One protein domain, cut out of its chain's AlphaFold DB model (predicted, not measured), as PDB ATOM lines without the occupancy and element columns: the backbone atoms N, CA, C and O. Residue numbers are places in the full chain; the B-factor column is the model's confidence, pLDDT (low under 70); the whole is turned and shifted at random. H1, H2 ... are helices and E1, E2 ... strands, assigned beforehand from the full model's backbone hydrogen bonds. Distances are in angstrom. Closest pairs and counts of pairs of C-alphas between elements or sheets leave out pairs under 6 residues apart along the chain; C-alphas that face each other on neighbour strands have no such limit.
ATOM      1  N   GLY A   3      28.088  -0.851 -24.347       98.38
ATOM      2  CA  GLY A   3      29.153  -0.361 -25.213       98.38
ATOM      3  C   GLY A   3      30.530  -0.718 -24.668       98.38
ATOM      4  O   GLY A   3      30.672  -1.064 -23.496       98.38
ATOM      5  N   ILE A   4      31.529  -0.642 -25.540       98.56
ATOM      6  CA  ILE A   4      32.935  -0.903 -25.230       98.56
ATOM      7  C   ILE A   4      33.722   0.361 -25.558       98.56
ATOM      8  O   ILE A   4      33.736   0.803 -26.713       98.56
ATOM      9  N   VAL A   5      34.386   0.930 -24.556       98.69
ATOM     10  CA  VAL A   5      35.252   2.100 -24.719       98.69
ATOM     11  C   VAL A   5      36.406   1.741 -25.655       98.69
ATOM     12  O   VAL A   5      37.123   0.769 -25.429       98.69
ATOM     13  N   GLN A   6      36.594   2.523 -26.713       98.75
ATOM     14  CA  GLN A   6      37.744   2.433 -27.617       98.75
ATOM     15  C   GLN A   6      38.857   3.397 -27.194       98.75
ATOM     16  O   GLN A   6      40.034   3.057 -27.277       98.75
ATOM     17  N   SER A   7      38.493   4.581 -26.697       98.69
ATOM     18  CA  SER A   7      39.419   5.576 -26.143       98.69
ATOM     19  C   SER A   7      38.700   6.528 -25.183       98.69
ATOM     20  O   SER A   7      37.473   6.636 -25.216       98.69
ATOM     21  N   PHE A   8      39.469   7.212 -24.333       98.69
ATOM     22  CA  PHE A   8      38.998   8.236 -23.398       98.69
ATOM     23  C   PHE A   8      39.930   9.449 -23.449       98.69
ATOM     24  O   PHE A   8      41.151   9.282 -23.381       98.69
ATOM     25  N   ASP A   9      39.352  10.643 -23.553       98.44
ATOM     26  CA  ASP A   9      40.046  11.923 -23.457       98.44
ATOM     27  C   ASP A   9      39.743  12.570 -22.088       98.44
ATOM     28  O   ASP A   9      38.597  12.952 -21.819       98.44
ATOM     29  N   PRO A  10      40.737  12.678 -21.183       97.62
ATOM     30  CA  PRO A  10      40.539  13.267 -19.863       97.62
ATOM     31  C   PRO A  10      40.380  14.793 -19.873       97.62
ATOM     32  O   PRO A  10      39.880  15.329 -18.883       97.62
ATOM     33  N   ASP A  11      40.794  15.487 -20.938       97.38
ATOM     34  CA  ASP A  11      40.729  16.949 -21.019       97.38
ATOM     35  C   ASP A  11      39.315  17.415 -21.393       97.38
ATOM     36  O   ASP A  11      38.805  18.391 -20.836       97.38
ATOM     37  N   THR A  12      38.647  16.683 -22.288       96.81
ATOM     38  CA  THR A  12      37.251  16.930 -22.697       96.81
ATOM     39  C   THR A  12      36.236  16.080 -21.927       96.81
ATOM     40  O   THR A  12      35.038  16.359 -21.973       96.81
ATOM     41  N   VAL A  13      36.698  15.059 -21.198       97.62
ATOM     42  CA  VAL A  13      35.870  14.073 -20.480       97.62
ATOM     43  C   VAL A  13      34.915  13.328 -21.427       97.62
ATOM     44  O   VAL A  13      33.768  13.029 -21.080       97.62
ATOM     45  N   THR A  14      35.400  13.002 -22.627       98.38
ATOM     46  CA  THR A  14      34.658  12.241 -23.639       98.38
ATOM     47  C   THR A  14      35.323  10.909 -23.965       98.38
ATOM     48  O   THR A  14      36.502  10.679 -23.693       98.38
ATOM     49  N   ALA A  15      34.547   9.992 -24.532       98.62
ATOM     50  CA  ALA A  15      35.010   8.695 -24.988       98.62
ATOM     51  C   ALA A  15      34.566   8.421 -26.426       98.62
ATOM     52  O   ALA A  15      33.518   8.886 -26.875       98.62
ATOM     53  N   VAL A  16      35.341   7.587 -27.117       98.81
ATOM     54  CA  VAL A  16      34.867   6.883 -28.311       98.81
ATOM     55  C   VAL A  16      34.346   5.524 -27.863       98.81
ATOM     56  O   VAL A  16      35.063   4.777 -27.196       98.81
ATOM     57  N   VAL A  17      33.105   5.189 -28.209       98.81
ATOM     58  CA  VAL A  17      32.422   3.978 -27.737       98.81
ATOM     59  C   VAL A  17      31.913   3.159 -28.916       98.81
ATOM     60  O   VAL A  17      31.203   3.665 -29.778       98.81
ATOM     61  N   GLN A  18      32.222   1.864 -28.928       98.50
ATOM     62  CA  GLN A  18      31.624   0.899 -29.848       98.50
ATOM     63  C   GLN A  18      30.358   0.309 -29.211       98.50
ATOM     64  O   GLN A  18      30.471  -0.370 -28.184       98.50
ATOM     65  N   PRO A  19      29.157   0.492 -29.795       98.19
ATOM     66  CA  PRO A  19      27.981  -0.287 -29.422       98.19
ATOM     67  C   PRO A  19      28.268  -1.790 -29.448       98.19
ATOM     68  O   PRO A  19      28.774  -2.310 -30.444       98.19
ATOM     69  N   ALA A  20      27.930  -2.492 -28.365       97.75
ATOM     70  CA  ALA A  20      28.200  -3.924 -28.225       97.75
ATOM     71  C   ALA A  20      27.067  -4.819 -28.763       97.75
ATOM     72  O   ALA A  20      27.190  -6.043 -28.748       97.75
ATOM     73  N   ILE A  21      25.967  -4.225 -29.240       97.00
ATOM     74  CA  ILE A  21      24.856  -4.925 -29.896       97.00
ATOM     75  C   ILE A  21      24.807  -4.505 -31.366       97.00
ATOM     76  O   ILE A  21      24.922  -3.323 -31.683       97.00
ATOM     77  N   LYS A  22      24.634  -5.482 -32.260       96.06
ATOM     78  CA  LYS A  22      24.488  -5.239 -33.698       96.06
ATOM     79  C   LYS A  22      23.136  -4.604 -34.027       96.06
ATOM     80  O   LYS A  22      22.126  -4.934 -33.407       96.06
ATOM     81  N   GLY A  23      23.136  -3.741 -35.036       92.69
ATOM     82  CA  GLY A  23      21.931  -3.243 -35.692       92.69
ATOM     83  C   GLY A  23      21.507  -4.139 -36.855       92.69
ATOM     84  O   GLY A  23      22.100  -5.196 -37.099       92.69
ATOM     85  N   TYR A  24      20.493  -3.685 -37.590       91.81
ATOM     86  CA  TYR A  24      20.027  -4.321 -38.817       91.81
ATOM     87  C   TYR A  24      19.856  -3.277 -39.915       91.81
ATOM     88  O   TYR A  24      19.225  -2.249 -39.682       91.81
ATOM     89  N   GLU A  25      20.374  -3.570 -41.103       87.62
ATOM     90  CA  GLU A  25      20.196  -2.751 -42.304       87.62
ATOM     91  C   GLU A  25      19.695  -3.636 -43.452       87.62
ATOM     92  O   GLU A  25      20.232  -4.732 -43.641       87.62
ATOM     93  N   PRO A  26      18.662  -3.228 -44.206       88.56
ATOM     94  CA  PRO A  26      18.201  -3.989 -45.357       88.56
ATOM     95  C   PRO A  26      19.240  -3.952 -46.483       88.56
ATOM     96  O   PRO A  26      19.765  -2.894 -46.825       88.56
ATOM     97  N   ASP A  27      19.516  -5.106 -47.087       88.06
ATOM     98  CA  ASP A  27      20.297  -5.179 -48.321       88.06
ATOM     99  C   ASP A  27      19.510  -4.652 -49.538       88.06
ATOM    100  O   ASP A  27      18.356  -4.226 -49.438       88.06
ATOM    101  N   SER A  28      20.122  -4.701 -50.725       89.00
ATOM    102  CA  SER A  28      19.498  -4.255 -51.980       89.00
ATOM    103  C   SER A  28      18.211  -5.004 -52.348       89.00
ATOM    104  O   SER A  28      17.477  -4.552 -53.222       89.00
ATOM    105  N   ASN A  29      17.942  -6.145 -51.709       90.88
ATOM    106  CA  ASN A  29      16.743  -6.954 -51.898       90.88
ATOM    107  C   ASN A  29      15.733  -6.770 -50.748       90.88
ATOM    108  O   ASN A  29      14.714  -7.460 -50.716       90.88
ATOM    109  N   GLY A  30      16.001  -5.860 -49.804       88.12
ATOM    110  CA  GLY A  30      15.153  -5.590 -48.644       88.12
ATOM    111  C   GLY A  30      15.305  -6.595 -47.498       88.12
ATOM    112  O   GLY A  30      14.473  -6.600 -46.591       88.12
ATOM    113  N   VAL A  31      16.329  -7.458 -47.514       91.56
ATOM    114  CA  VAL A  31      16.565  -8.436 -46.441       91.56
ATOM    115  C   VAL A  31      17.446  -7.812 -45.363       91.56
ATOM    116  O   VAL A  31      18.563  -7.386 -45.640       91.56
ATOM    117  N   ASN A  32      16.964  -7.785 -44.119       90.62
ATOM    118  CA  ASN A  32      17.710  -7.239 -42.983       90.62
ATOM    119  C   ASN A  32      18.993  -8.037 -42.707       90.62
ATOM    120  O   ASN A  32      18.940  -9.195 -42.289       90.62
ATOM    121  N   GLN A  33      20.141  -7.385 -42.862       93.00
ATOM    122  CA  GLN A  33      21.463  -7.902 -42.532       93.00
ATOM    123  C   GLN A  33      21.924  -7.361 -41.185       93.00
ATOM    124  O   GLN A  33      21.794  -6.175 -40.888       93.00
ATOM    125  N   SER A  34      22.481  -8.241 -40.353       95.12
ATOM    126  CA  SER A  34      23.032  -7.838 -39.061       95.12
ATOM    127  C   SER A  34      24.359  -7.108 -39.256       95.12
ATOM    128  O   SER A  34      25.325  -7.700 -39.743       95.12
ATOM    129  N   THR A  35      24.423  -5.848 -38.830       94.44
ATOM    130  CA  THR A  35      25.587  -4.976 -39.024       94.44
ATOM    131  C   THR A  35      26.127  -4.437 -37.702       94.44
ATOM    132  O   THR A  35      25.418  -4.351 -36.697       94.44
ATOM    133  N   VAL A  36      27.413  -4.100 -37.685       95.19
ATOM    134  CA  VAL A  36      28.029  -3.408 -36.552       95.19
ATOM    135  C   VAL A  36      27.622  -1.941 -36.633       95.19
ATOM    136  O   VAL A  36      27.812  -1.308 -37.666       95.19
ATOM    137  N   LEU A  37      27.049  -1.411 -35.551       96.44
ATOM    138  CA  LEU A  37      26.720   0.010 -35.473       96.44
ATOM    139  C   LEU A  37      28.004   0.857 -35.481       96.44
ATOM    140  O   LEU A  37      29.031   0.392 -34.970       96.44
ATOM    141  N   PRO A  38      27.954   2.087 -36.023       96.62
ATOM    142  CA  PRO A  38      29.112   2.969 -36.067       96.62
ATOM    143  C   PRO A  38      29.649   3.279 -34.666       96.62
ATOM    144  O   PRO A  38      28.943   3.161 -33.659       96.62
ATOM    145  N   LEU A  39      30.914   3.701 -34.615       98.19
ATOM    146  CA  LEU A  39      31.498   4.251 -33.398       98.19
ATOM    147  C   LEU A  39      30.745   5.517 -32.994       98.19
ATOM    148  O   LEU A  39      30.514   6.400 -33.818       98.19
ATOM    149  N   LEU A  40      30.417   5.605 -31.711       98.44
ATOM    150  CA  LEU A  40      29.927   6.826 -31.096       98.44
ATOM    151  C   LEU A  40      31.152   7.644 -30.695       98.44
ATOM    152  O   LEU A  40      32.010   7.142 -29.963       98.44
ATOM    153  N   VAL A  41      31.261   8.864 -31.202       97.88
ATOM    154  CA  VAL A  41      32.378   9.780 -30.929       97.88
ATOM    155  C   VAL A  41      31.929  10.878 -29.976       97.88
ATOM    156  O   VAL A  41      30.735  11.136 -29.860       97.88
ATOM    157  N   ASP A  42      32.884  11.486 -29.272       97.38
ATOM    158  CA  ASP A  42      32.642  12.602 -28.350       97.38
ATOM    159  C   ASP A  42      31.575  12.332 -27.274       97.38
ATOM    160  O   ASP A  42      30.940  13.246 -26.758       97.38
ATOM    161  N   VAL A  43      31.420  11.065 -26.871       98.38
ATOM    162  CA  VAL A  43      30.415  10.638 -25.892       98.38
ATOM    163  C   VAL A  43      30.833  11.106 -24.498       98.38
ATOM    164  O   VAL A  43      31.839  10.601 -23.987       98.38
ATOM    165  N   PRO A  44      30.096  12.007 -23.821       98.25
ATOM    166  CA  PRO A  44      30.473  12.454 -22.489       98.25
ATOM    167  C   PRO A  44      30.413  11.307 -21.474       98.25
ATOM    168  O   PRO A  44      29.416  10.579 -21.376       98.25
ATOM    169  N   VAL A  45      31.484  11.164 -20.691       98.44
ATOM    170  CA  VAL A  45      31.585  10.145 -19.642       98.44
ATOM    171  C   VAL A  45      30.941  10.655 -18.356       98.44
ATOM    172  O   VAL A  45      31.305  11.697 -17.809       98.44
ATOM    173  N   VAL A  46      29.999   9.885 -17.822       98.12
ATOM    174  CA  VAL A  46      29.287  10.219 -16.589       98.12
ATOM    175  C   VAL A  46      30.006   9.607 -15.390       98.12
ATOM    176  O   VAL A  46      29.941   8.403 -15.142       98.12
ATOM    177  N   PHE A  47      30.638  10.464 -14.591       97.69
ATOM    178  CA  PHE A  47      31.113  10.124 -13.249       97.69
ATOM    179  C   PHE A  47      30.077  10.512 -12.187       97.69
ATOM    180  O   PHE A  47      29.499  11.597 -12.292       97.69
ATOM    181  N   PRO A  48      29.866   9.712 -11.120       97.06
ATOM    182  CA  PRO A  48      29.065  10.147  -9.978       97.06
ATOM    183  C   PRO A  48      29.626  11.449  -9.389       97.06
ATOM    184  O   PRO A  48      30.746  11.482  -8.869       97.06
ATOM    185  N   ARG A  49      28.864  12.544  -9.496       97.25
ATOM    186  CA  ARG A  49      29.301  13.890  -9.101       97.25
ATOM    187  C   ARG A  49      28.162  14.779  -8.615       97.25
ATOM    188  O   ARG A  49      27.017  14.603  -9.012       97.25
ATOM    189  N   GLY A  50      28.502  15.776  -7.801       96.94
ATOM    190  CA  GLY A  50      27.571  16.762  -7.246       96.94
ATOM    191  C   GLY A  50      28.138  17.415  -5.985       96.94
ATOM    192  O   GLY A  50      29.069  16.890  -5.380       96.94
ATOM    193  N   GLY A  51      27.622  18.586  -5.600       97.19
ATOM    194  CA  GLY A  51      28.008  19.247  -4.340       97.19
ATOM    195  C   GLY A  51      29.502  19.581  -4.199       97.19
ATOM    196  O   GLY A  51      29.995  19.677  -3.082       97.19
ATOM    197  N   GLY A  52      30.230  19.719  -5.313       96.75
ATOM    198  CA  GLY A  52      31.679  19.968  -5.316       96.75
ATOM    199  C   GLY A  52      32.559  18.714  -5.237       96.75
ATOM    200  O   GLY A  52      33.778  18.842  -5.173       96.75
ATOM    201  N   CYS A  53      31.973  17.514  -5.286       96.69
ATOM    202  CA  CYS A  53      32.689  16.239  -5.251       96.69
ATOM    203  C   CYS A  53      32.457  15.426  -6.533       96.69
ATOM    204  O   CYS A  53      31.433  15.563  -7.209       96.69
ATOM    205  N   THR A  54      33.411  14.565  -6.889       96.88
ATOM    206  CA  THR A  54      33.332  13.669  -8.055       96.88
ATOM    207  C   THR A  54      34.090  12.377  -7.762       96.88
ATOM    208  O   THR A  54      35.218  12.428  -7.278       96.88
ATOM    209  N   LEU A  55      33.478  11.229  -8.061       96.81
ATOM    210  CA  LEU A  55      34.117   9.915  -8.040       96.81
ATOM    211  C   LEU A  55      34.577   9.561  -9.460       96.81
ATOM    212  O   LEU A  55      33.776   9.130 -10.285       96.81
ATOM    213  N   THR A  56      35.857   9.774  -9.749       96.56
ATOM    214  CA  THR A  56      36.457   9.483 -11.059       96.56
ATOM    215  C   THR A  56      37.019   8.066 -11.122       96.56
ATOM    216  O   THR A  56      37.549   7.569 -10.126       96.56
ATOM    217  N   PHE A  57      37.018   7.472 -12.315       97.00
ATOM    218  CA  PHE A  57      37.669   6.192 -12.603       97.00
ATOM    219  C   PHE A  57      38.738   6.365 -13.695       97.00
ATOM    220  O   PHE A  57      38.584   7.242 -14.547       97.00
ATOM    221  N   PRO A  58      39.819   5.564 -13.692       97.25
ATOM    222  CA  PRO A  58      40.847   5.598 -14.732       97.25
ATOM    223  C   PRO A  58      40.370   4.864 -15.999       97.25
ATOM    224  O   PRO A  58      40.840   3.765 -16.291       97.25
ATOM    225  N   VAL A  59      39.413   5.464 -16.712       98.31
ATOM    226  CA  VAL A  59      38.782   4.888 -17.912       98.31
ATOM    227  C   VAL A  59      39.819   4.611 -19.000       98.31
ATOM    228  O   VAL A  59      40.697   5.439 -19.260       98.31
ATOM    229  N   LYS A  60      39.713   3.452 -19.653       97.81
ATOM    230  CA  LYS A  60      40.621   3.010 -20.722       97.81
ATOM    231  C   LYS A  60      39.898   2.198 -21.799       97.81
ATOM    232  O   LYS A  60      38.765   1.753 -21.629       97.81
ATOM    233  N   ALA A  61      40.596   1.968 -22.909       98.44
ATOM    234  CA  ALA A  61      40.132   1.072 -23.963       98.44
ATOM    235  C   ALA A  61      39.832  -0.336 -23.414       98.44
ATOM    236  O   ALA A  61      40.628  -0.898 -22.657       98.44
ATOM    237  N   GLY A  62      38.702  -0.903 -23.829       97.56
ATOM    238  CA  GLY A  62      38.204  -2.202 -23.384       97.56
ATOM    239  C   GLY A  62      37.267  -2.149 -22.177       97.56
ATOM    240  O   GLY A  62      36.584  -3.143 -21.936       97.56
ATOM    241  N   ASP A  63      37.177  -1.024 -21.459       98.44
ATOM    242  CA  ASP A  63      36.198  -0.881 -20.379       98.44
ATOM    243  C   ASP A  63      34.768  -0.937 -20.941       98.44
ATOM    244  O   ASP A  63      34.458  -0.373 -21.996       98.44
ATOM    245  N   GLU A  64      33.879  -1.615 -20.221       98.50
ATOM    246  CA  GLU A  64      32.472  -1.733 -20.590       98.50
ATOM    247  C   GLU A  64      31.647  -0.591 -19.977       98.50
ATOM    248  O   GLU A  64      31.812  -0.195 -18.816       98.50
ATOM    249  N   CYS A  65      30.726  -0.046 -20.772       98.62
ATOM    250  CA  CYS A  65      29.880   1.073 -20.378       98.62
ATOM    251  C   CYS A  65      28.413   0.864 -20.770       98.62
ATOM    252  O   CYS A  65      28.078   0.138 -21.708       98.62
ATOM    253  N   LEU A  66      27.518   1.558 -20.074       98.56
ATOM    254  CA  LEU A  66      26.132   1.739 -20.473       98.56
ATOM    255  C   LEU A  66      26.032   3.029 -21.280       98.56
ATOM    256  O   LEU A  66      26.229   4.109 -20.737       98.56
ATOM    257  N   VAL A  67      25.679   2.905 -22.552       98.44
ATOM    258  CA  VAL A  67      25.320   4.025 -23.421       98.44
ATOM    259  C   VAL A  67      23.858   4.395 -23.195       98.44
ATOM    260  O   VAL A  67      22.981   3.519 -23.245       98.44
ATOM    261  N   ILE A  68      23.597   5.678 -22.967       98.00
ATOM    262  CA  ILE A  68      22.263   6.266 -22.816       98.00
ATOM    263  C   ILE A  68      22.116   7.347 -23.877       98.00
ATOM    264  O   ILE A  68      22.945   8.249 -23.937       98.00
ATOM    265  N   PHE A  69      21.070   7.255 -24.689       97.62
ATOM    266  CA  PHE A  69      20.763   8.263 -25.698       97.62
ATOM    267  C   PHE A  69      19.859   9.329 -25.100       97.62
ATOM    268  O   PHE A  69      18.896   9.003 -24.403       97.62
ATOM    269  N   ALA A  70      20.189  10.585 -25.358       97.06
ATOM    270  CA  ALA A  70      19.357  11.706 -24.984       97.06
ATOM    271  C   ALA A  70      18.080  11.730 -25.834       97.06
ATOM    272  O   ALA A  70      18.035  11.256 -26.973       97.06
ATOM    273  N   ASP A  71      17.026  12.319 -25.281       96.00
ATOM    274  CA  ASP A  71      15.762  12.481 -25.999       96.00
ATOM    275  C   ASP A  71      15.882  13.488 -27.153       96.00
ATOM    276  O   ASP A  71      15.075  13.451 -28.083       96.00
ATOM    277  N   ARG A  72      16.856  14.404 -27.095       96.56
ATOM    278  CA  ARG A  72      17.087  15.492 -28.055       96.56
ATOM    279  C   ARG A  72      18.577  15.751 -28.249       96.56
ATOM    280  O   ARG A  72      19.378  15.336 -27.412       96.56
ATOM    281  N   CYS A  73      18.896  16.499 -29.304       96.12
ATOM    282  CA  CYS A  73      20.222  17.054 -29.559       96.12
ATOM    283  C   CYS A  73      20.834  17.712 -28.306       96.12
ATOM    284  O   CYS A  73      20.201  18.580 -27.697       96.12
ATOM    285  N   ILE A  74      22.060  17.320 -27.932       96.81
ATOM    286  CA  ILE A  74      22.755  17.845 -26.738       96.81
ATOM    287  C   ILE A  74      23.855  18.866 -27.046       96.81
ATOM    288  O   ILE A  74      24.404  19.449 -26.111       96.81
ATOM    289  N   ASP A  75      24.178  19.105 -28.317       95.38
ATOM    290  CA  ASP A  75      25.397  19.800 -28.753       95.38
ATOM    291  C   ASP A  75      25.600  21.166 -28.073       95.38
ATOM    292  O   ASP A  75      26.662  21.441 -27.512       95.38
ATOM    293  N   PHE A  76      24.571  22.020 -28.061       96.75
ATOM    294  CA  PHE A  76      24.668  23.341 -27.432       96.75
ATOM    295  C   PHE A  76      24.807  23.270 -25.914       96.75
ATOM    296  O   PHE A  76      25.558  24.062 -25.343       96.75
ATOM    297  N   TRP A  77      24.127  22.331 -25.252       97.31
ATOM    298  CA  TRP A  77      24.300  22.115 -23.815       97.31
ATOM    299  C   TRP A  77      25.698  21.596 -23.501       97.31
ATOM    300  O   TRP A  77      26.325  22.070 -22.556       97.31
ATOM    301  N   TRP A  78      26.207  20.668 -24.307       94.62
ATOM    302  CA  TRP A  78      27.535  20.110 -24.119       94.62
ATOM    303  C   TRP A  78      28.620  21.190 -24.239       94.62
ATOM    304  O   TRP A  78      29.517  21.248 -23.400       94.62
ATOM    305  N   GLN A  79      28.495  22.101 -25.210       94.75
ATOM    306  CA  GLN A  79      29.452  23.194 -25.411       94.75
ATOM    307  C   GLN A  79      29.322  24.326 -24.383       94.75
ATOM    308  O   GLN A  79      30.330  24.841 -23.901       94.75
ATOM    309  N   ASN A  80      28.095  24.743 -24.058       96.94
ATOM    310  CA  ASN A  80      27.851  26.004 -23.346       96.94
ATOM    311  C   ASN A  80      27.337  25.824 -21.907       96.94
ATOM    312  O   ASN A  80      27.303  26.785 -21.136       96.94
ATOM    313  N   GLY A  81      26.920  24.614 -21.527       96.12
ATOM    314  CA  GLY A  81      26.204  24.358 -20.279       96.12
ATOM    315  C   GLY A  81      24.870  25.110 -20.192       96.12
ATOM    316  O   GLY A  81      24.351  25.618 -21.181       96.12
ATOM    317  N   GLY A  82      24.297  25.209 -18.990       97.19
ATOM    318  CA  GLY A  82      23.063  25.973 -18.756       97.19
ATOM    319  C   GLY A  82      21.813  25.382 -19.425       97.19
ATOM    320  O   GLY A  82      21.747  24.187 -19.693       97.19
ATOM    321  N   VAL A  83      20.801  26.225 -19.645       97.19
ATOM    322  CA  VAL A  83      19.593  25.880 -20.416       97.19
ATOM    323  C   VAL A  83      19.830  26.300 -21.865       97.19
ATOM    324  O   VAL A  83      20.232  27.439 -22.092       97.19
ATOM    325  N   GLN A  84      19.602  25.395 -22.817       97.44
ATOM    326  CA  GLN A  84      19.908  25.596 -24.237       97.44
ATOM    327  C   GLN A  84      18.740  25.167 -25.128       97.44
ATOM    328  O   GLN A  84      17.976  24.275 -24.759       97.44
ATOM    329  N   GLU A  85      18.643  25.788 -26.303       94.31
ATOM    330  CA  GLU A  85      17.774  25.332 -27.393       94.31
ATOM    331  C   GLU A  85      18.414  24.132 -28.119       94.31
ATOM    332  O   GLU A  85      19.648  24.061 -28.200       94.31
ATOM    333  N   PRO A  86      17.621  23.201 -28.676       92.56
ATOM    334  CA  PRO A  86      18.148  22.176 -29.567       92.56
ATOM    335  C   PRO A  86      18.614  22.826 -30.878       92.56
ATOM    336  O   PRO A  86      17.864  23.562 -31.518       92.56
ATOM    337  N   VAL A  87      19.859  22.567 -31.281       94.81
ATOM    338  CA  VAL A  87      20.401  23.067 -32.560       94.81
ATOM    339  C   VAL A  87      19.963  22.215 -33.754       94.81
ATOM    340  O   VAL A  87      19.961  22.690 -34.887       94.81
ATOM    341  N   ASP A  88      19.574  20.970 -33.490       94.88
ATOM    342  CA  ASP A  88      19.108  19.997 -34.471       94.88
ATOM    343  C   ASP A  88      17.847  19.295 -33.934       94.88
ATOM    344  O   ASP A  88      17.707  19.083 -32.725       94.88
ATOM    345  N   ASP A  89      16.946  18.901 -34.833       94.81
ATOM    346  CA  ASP A  89      15.692  18.199 -34.541       94.81
ATOM    347  C   ASP A  89      15.893  16.691 -34.266       94.81
ATOM    348  O   ASP A  89      14.918  15.940 -34.168       94.81
ATOM    349  N   ARG A  90      17.145  16.223 -34.126       95.31
ATOM    350  CA  ARG A  90      17.488  14.845 -33.730       95.31
ATOM    351  C   ARG A  90      16.747  14.404 -32.464       95.31
ATOM    352  O   ARG A  90      16.687  15.110 -31.454       95.31
ATOM    353  N   VAL A  91      16.227  13.175 -32.509       95.31
ATOM    354  CA  VAL A  91      15.510  12.515 -31.411       95.31
ATOM    355  C   VAL A  91      16.032  11.095 -31.261       95.31
ATOM    356  O   VAL A  91      15.967  10.326 -32.218       95.31
ATOM    357  N   HIS A  92      16.499  10.735 -30.061       93.06
ATOM    358  CA  HIS A  92      17.068   9.410 -29.774       93.06
ATOM    359  C   HIS A  92      18.145   8.977 -30.790       93.06
ATOM    360  O   HIS A  92      18.205   7.810 -31.185       93.06
ATOM    361  N   ASP A  93      18.971   9.927 -31.233       94.75
ATOM    362  CA  ASP A  93      20.000   9.702 -32.247       94.75
ATOM    363  C   ASP A  93      21.284   9.127 -31.635       94.75
ATOM    364  O   ASP A  93      21.618   9.392 -30.478       94.75
ATOM    365  N   LEU A  94      22.033   8.351 -32.425       94.06
ATOM    366  CA  LEU A  94      23.292   7.750 -31.983       94.06
ATOM    367  C   LEU A  94      24.357   8.792 -31.604       94.06
ATOM    368  O   LEU A  94      25.216   8.501 -30.774       94.06
ATOM    369  N   SER A  95      24.286   9.987 -32.188       93.94
ATOM    370  CA  SER A  95      25.218  11.093 -31.944       93.94
ATOM    371  C   SER A  95      24.992  11.768 -30.588       93.94
ATOM    372  O   SER A  95      25.901  12.392 -30.052       93.94
ATOM    373  N   ASP A  96      23.796  11.626 -30.010       96.31
ATOM    374  CA  ASP A  96      23.389  12.291 -28.772       96.31
ATOM    375  C   ASP A  96      23.417  11.301 -27.605       96.31
ATOM    376  O   ASP A  96      22.382  10.878 -27.083       96.31
ATOM    377  N   ALA A  97      24.617  10.880 -27.212       97.62
ATOM    378  CA  ALA A  97      24.803   9.827 -26.221       97.62
ATOM    379  C   ALA A  97      25.642  10.272 -25.024       97.62
ATOM    380  O   ALA A  97      26.538  11.094 -25.142       97.62
ATOM    381  N   PHE A  98      25.404   9.628 -23.886       98.50
ATOM    382  CA  PHE A  98      26.263   9.614 -22.704       98.50
ATOM    383  C   PHE A  98      26.728   8.188 -22.437       98.50
ATOM    384  O   PHE A  98      26.024   7.233 -22.786       98.50
ATOM    385  N   CYS A  99      27.852   8.014 -21.741       98.44
ATOM    386  CA  CYS A  99      28.251   6.698 -21.249       98.44
ATOM    387  C   CYS A  99      28.508   6.677 -19.737       98.44
ATOM    388  O   CYS A  99      29.180   7.538 -19.175       98.44
ATOM    389  N   ILE A 100      27.965   5.658 -19.066       98.38
ATOM    390  CA  ILE A 100      28.236   5.347 -17.659       98.38
ATOM    391  C   ILE A 100      29.121   4.103 -17.628       98.38
ATOM    392  O   ILE A 100      28.682   3.021 -18.017       98.38
ATOM    393  N   VAL A 101      30.366   4.237 -17.181       97.00
ATOM    394  CA  VAL A 101      31.314   3.111 -17.106       97.00
ATOM    395  C   VAL A 101      30.947   2.194 -15.938       97.00
ATOM    396  O   VAL A 101      30.572   2.683 -14.872       97.00
ATOM    397  N   GLY A 102      31.058   0.875 -16.116       92.25
ATOM    398  CA  GLY A 102      30.919  -0.081 -15.013       92.25
ATOM    399  C   GLY A 102      29.936  -1.253 -15.156       92.25
ATOM    400  O   GLY A 102      30.045  -2.157 -14.321       92.25
ATOM    401  N   PRO A 103      29.002  -1.334 -16.133       94.62
ATOM    402  CA  PRO A 103      28.342  -2.605 -16.421       94.62
ATOM    403  C   PRO A 103      29.378  -3.681 -16.735       94.62
ATOM    404  O   PRO A 103      30.396  -3.391 -17.348       94.62
ATOM    405  N   GLN A 104      29.101  -4.914 -16.321       95.50
ATOM    406  CA  GLN A 104      30.016  -6.035 -16.508       95.50
ATOM    407  C   GLN A 104      29.297  -7.175 -17.217       95.50
ATOM    408  O   GLN A 104      28.335  -7.755 -16.700       95.50
ATOM    409  N   SER A 105      29.780  -7.523 -18.401       97.81
ATOM    410  CA  SER A 105      29.453  -8.771 -19.064       97.81
ATOM    411  C   SER A 105      29.983  -9.942 -18.241       97.81
ATOM    412  O   SER A 105      30.907  -9.825 -17.437       97.81
ATOM    413  N   GLN A 106      29.429 -11.135 -18.461       97.81
ATOM    414  CA  GLN A 106      29.941 -12.333 -17.787       97.81
ATOM    415  C   GLN A 106      31.401 -12.644 -18.153       97.81
ATOM    416  O   GLN A 106      32.072 -13.322 -17.380       97.81
ATOM    417  N   ALA A 107      31.879 -12.146 -19.299       96.88
ATOM    418  CA  ALA A 107      33.252 -12.317 -19.752       96.88
ATOM    419  C   ALA A 107      34.235 -11.376 -19.037       96.88
ATOM    420  O   ALA A 107      35.375 -11.772 -18.816       96.88
ATOM    421  N   GLN A 108      33.800 -10.165 -18.673       96.06
ATOM    422  CA  GLN A 108      34.646  -9.133 -18.055       96.06
ATOM    423  C   GLN A 108      34.349  -8.896 -16.567       96.06
ATOM    424  O   GLN A 108      34.950  -8.021 -15.949       96.06
ATOM    425  N   LYS A 109      33.430  -9.660 -15.962       96.88
ATOM    426  CA  LYS A 109      33.075  -9.467 -14.554       96.88
ATOM    427  C   LYS A 109      34.268  -9.646 -13.615       96.88
ATOM    428  O   LYS A 109      35.051 -10.592 -13.734       96.88
ATOM    429  N   ILE A 110      34.330  -8.790 -12.607       96.81
ATOM    430  CA  ILE A 110      35.245  -8.934 -11.483       96.81
ATOM    431  C   ILE A 110      34.793 -10.086 -10.580       96.81
ATOM    432  O   ILE A 110      33.631 -10.505 -10.575       96.81
TER     433      ILE A 110
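AT A GLANCE: This is residues 3 to 110 of the 161 residues of the protein "Bacteriophage protein" of Salmonella sp. NCTC 7297 (UniProt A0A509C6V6). With little regular structure, a small curled sheet folds into two facing leaves, E5 E2 and E6 E7, hinged at E1; the hairpin E3 and E4 forms an arm, and H1 lies off the sheet. The 108 printed residues, 43 in named elements, run E1 to E6, H1, E7, mostly strand; the sheet, E5 E2 E1 E6 E7, is antiparallel. It is only just loose, close to compact: radius of gyration of the C-alphas 15.8 A, spans 55 by 41 by 19 A.

IN THESE COORDINATES: Find C-alpha 3 at (29.153, -0.361, -25.213); E1, residues 3 to 9, runs 16.5 A. Then come E2, 14 to 19; E3, 23 to 26; E4, 32 to 35; E5, 40 to 44; E6, 64 to 69; H1, 75 to 80; E7, 97 to 101, ending at (31.314, 3.111, -17.106).

HOW THE PARTS SIT: In hairpin E1 and E2, find N 4 and O 18 within hydrogen-bond range, 2.9 A. The closest C-alphas of E5 and E7, Pro 44 and Phe 98, are 5.1 A apart. H1 has every O i to N i+4 pair within range.

THE WHOLE: Links E5 to E6 and H1 to E7 are long. The printed part has no cut; no printed residue is under pLDDT 70.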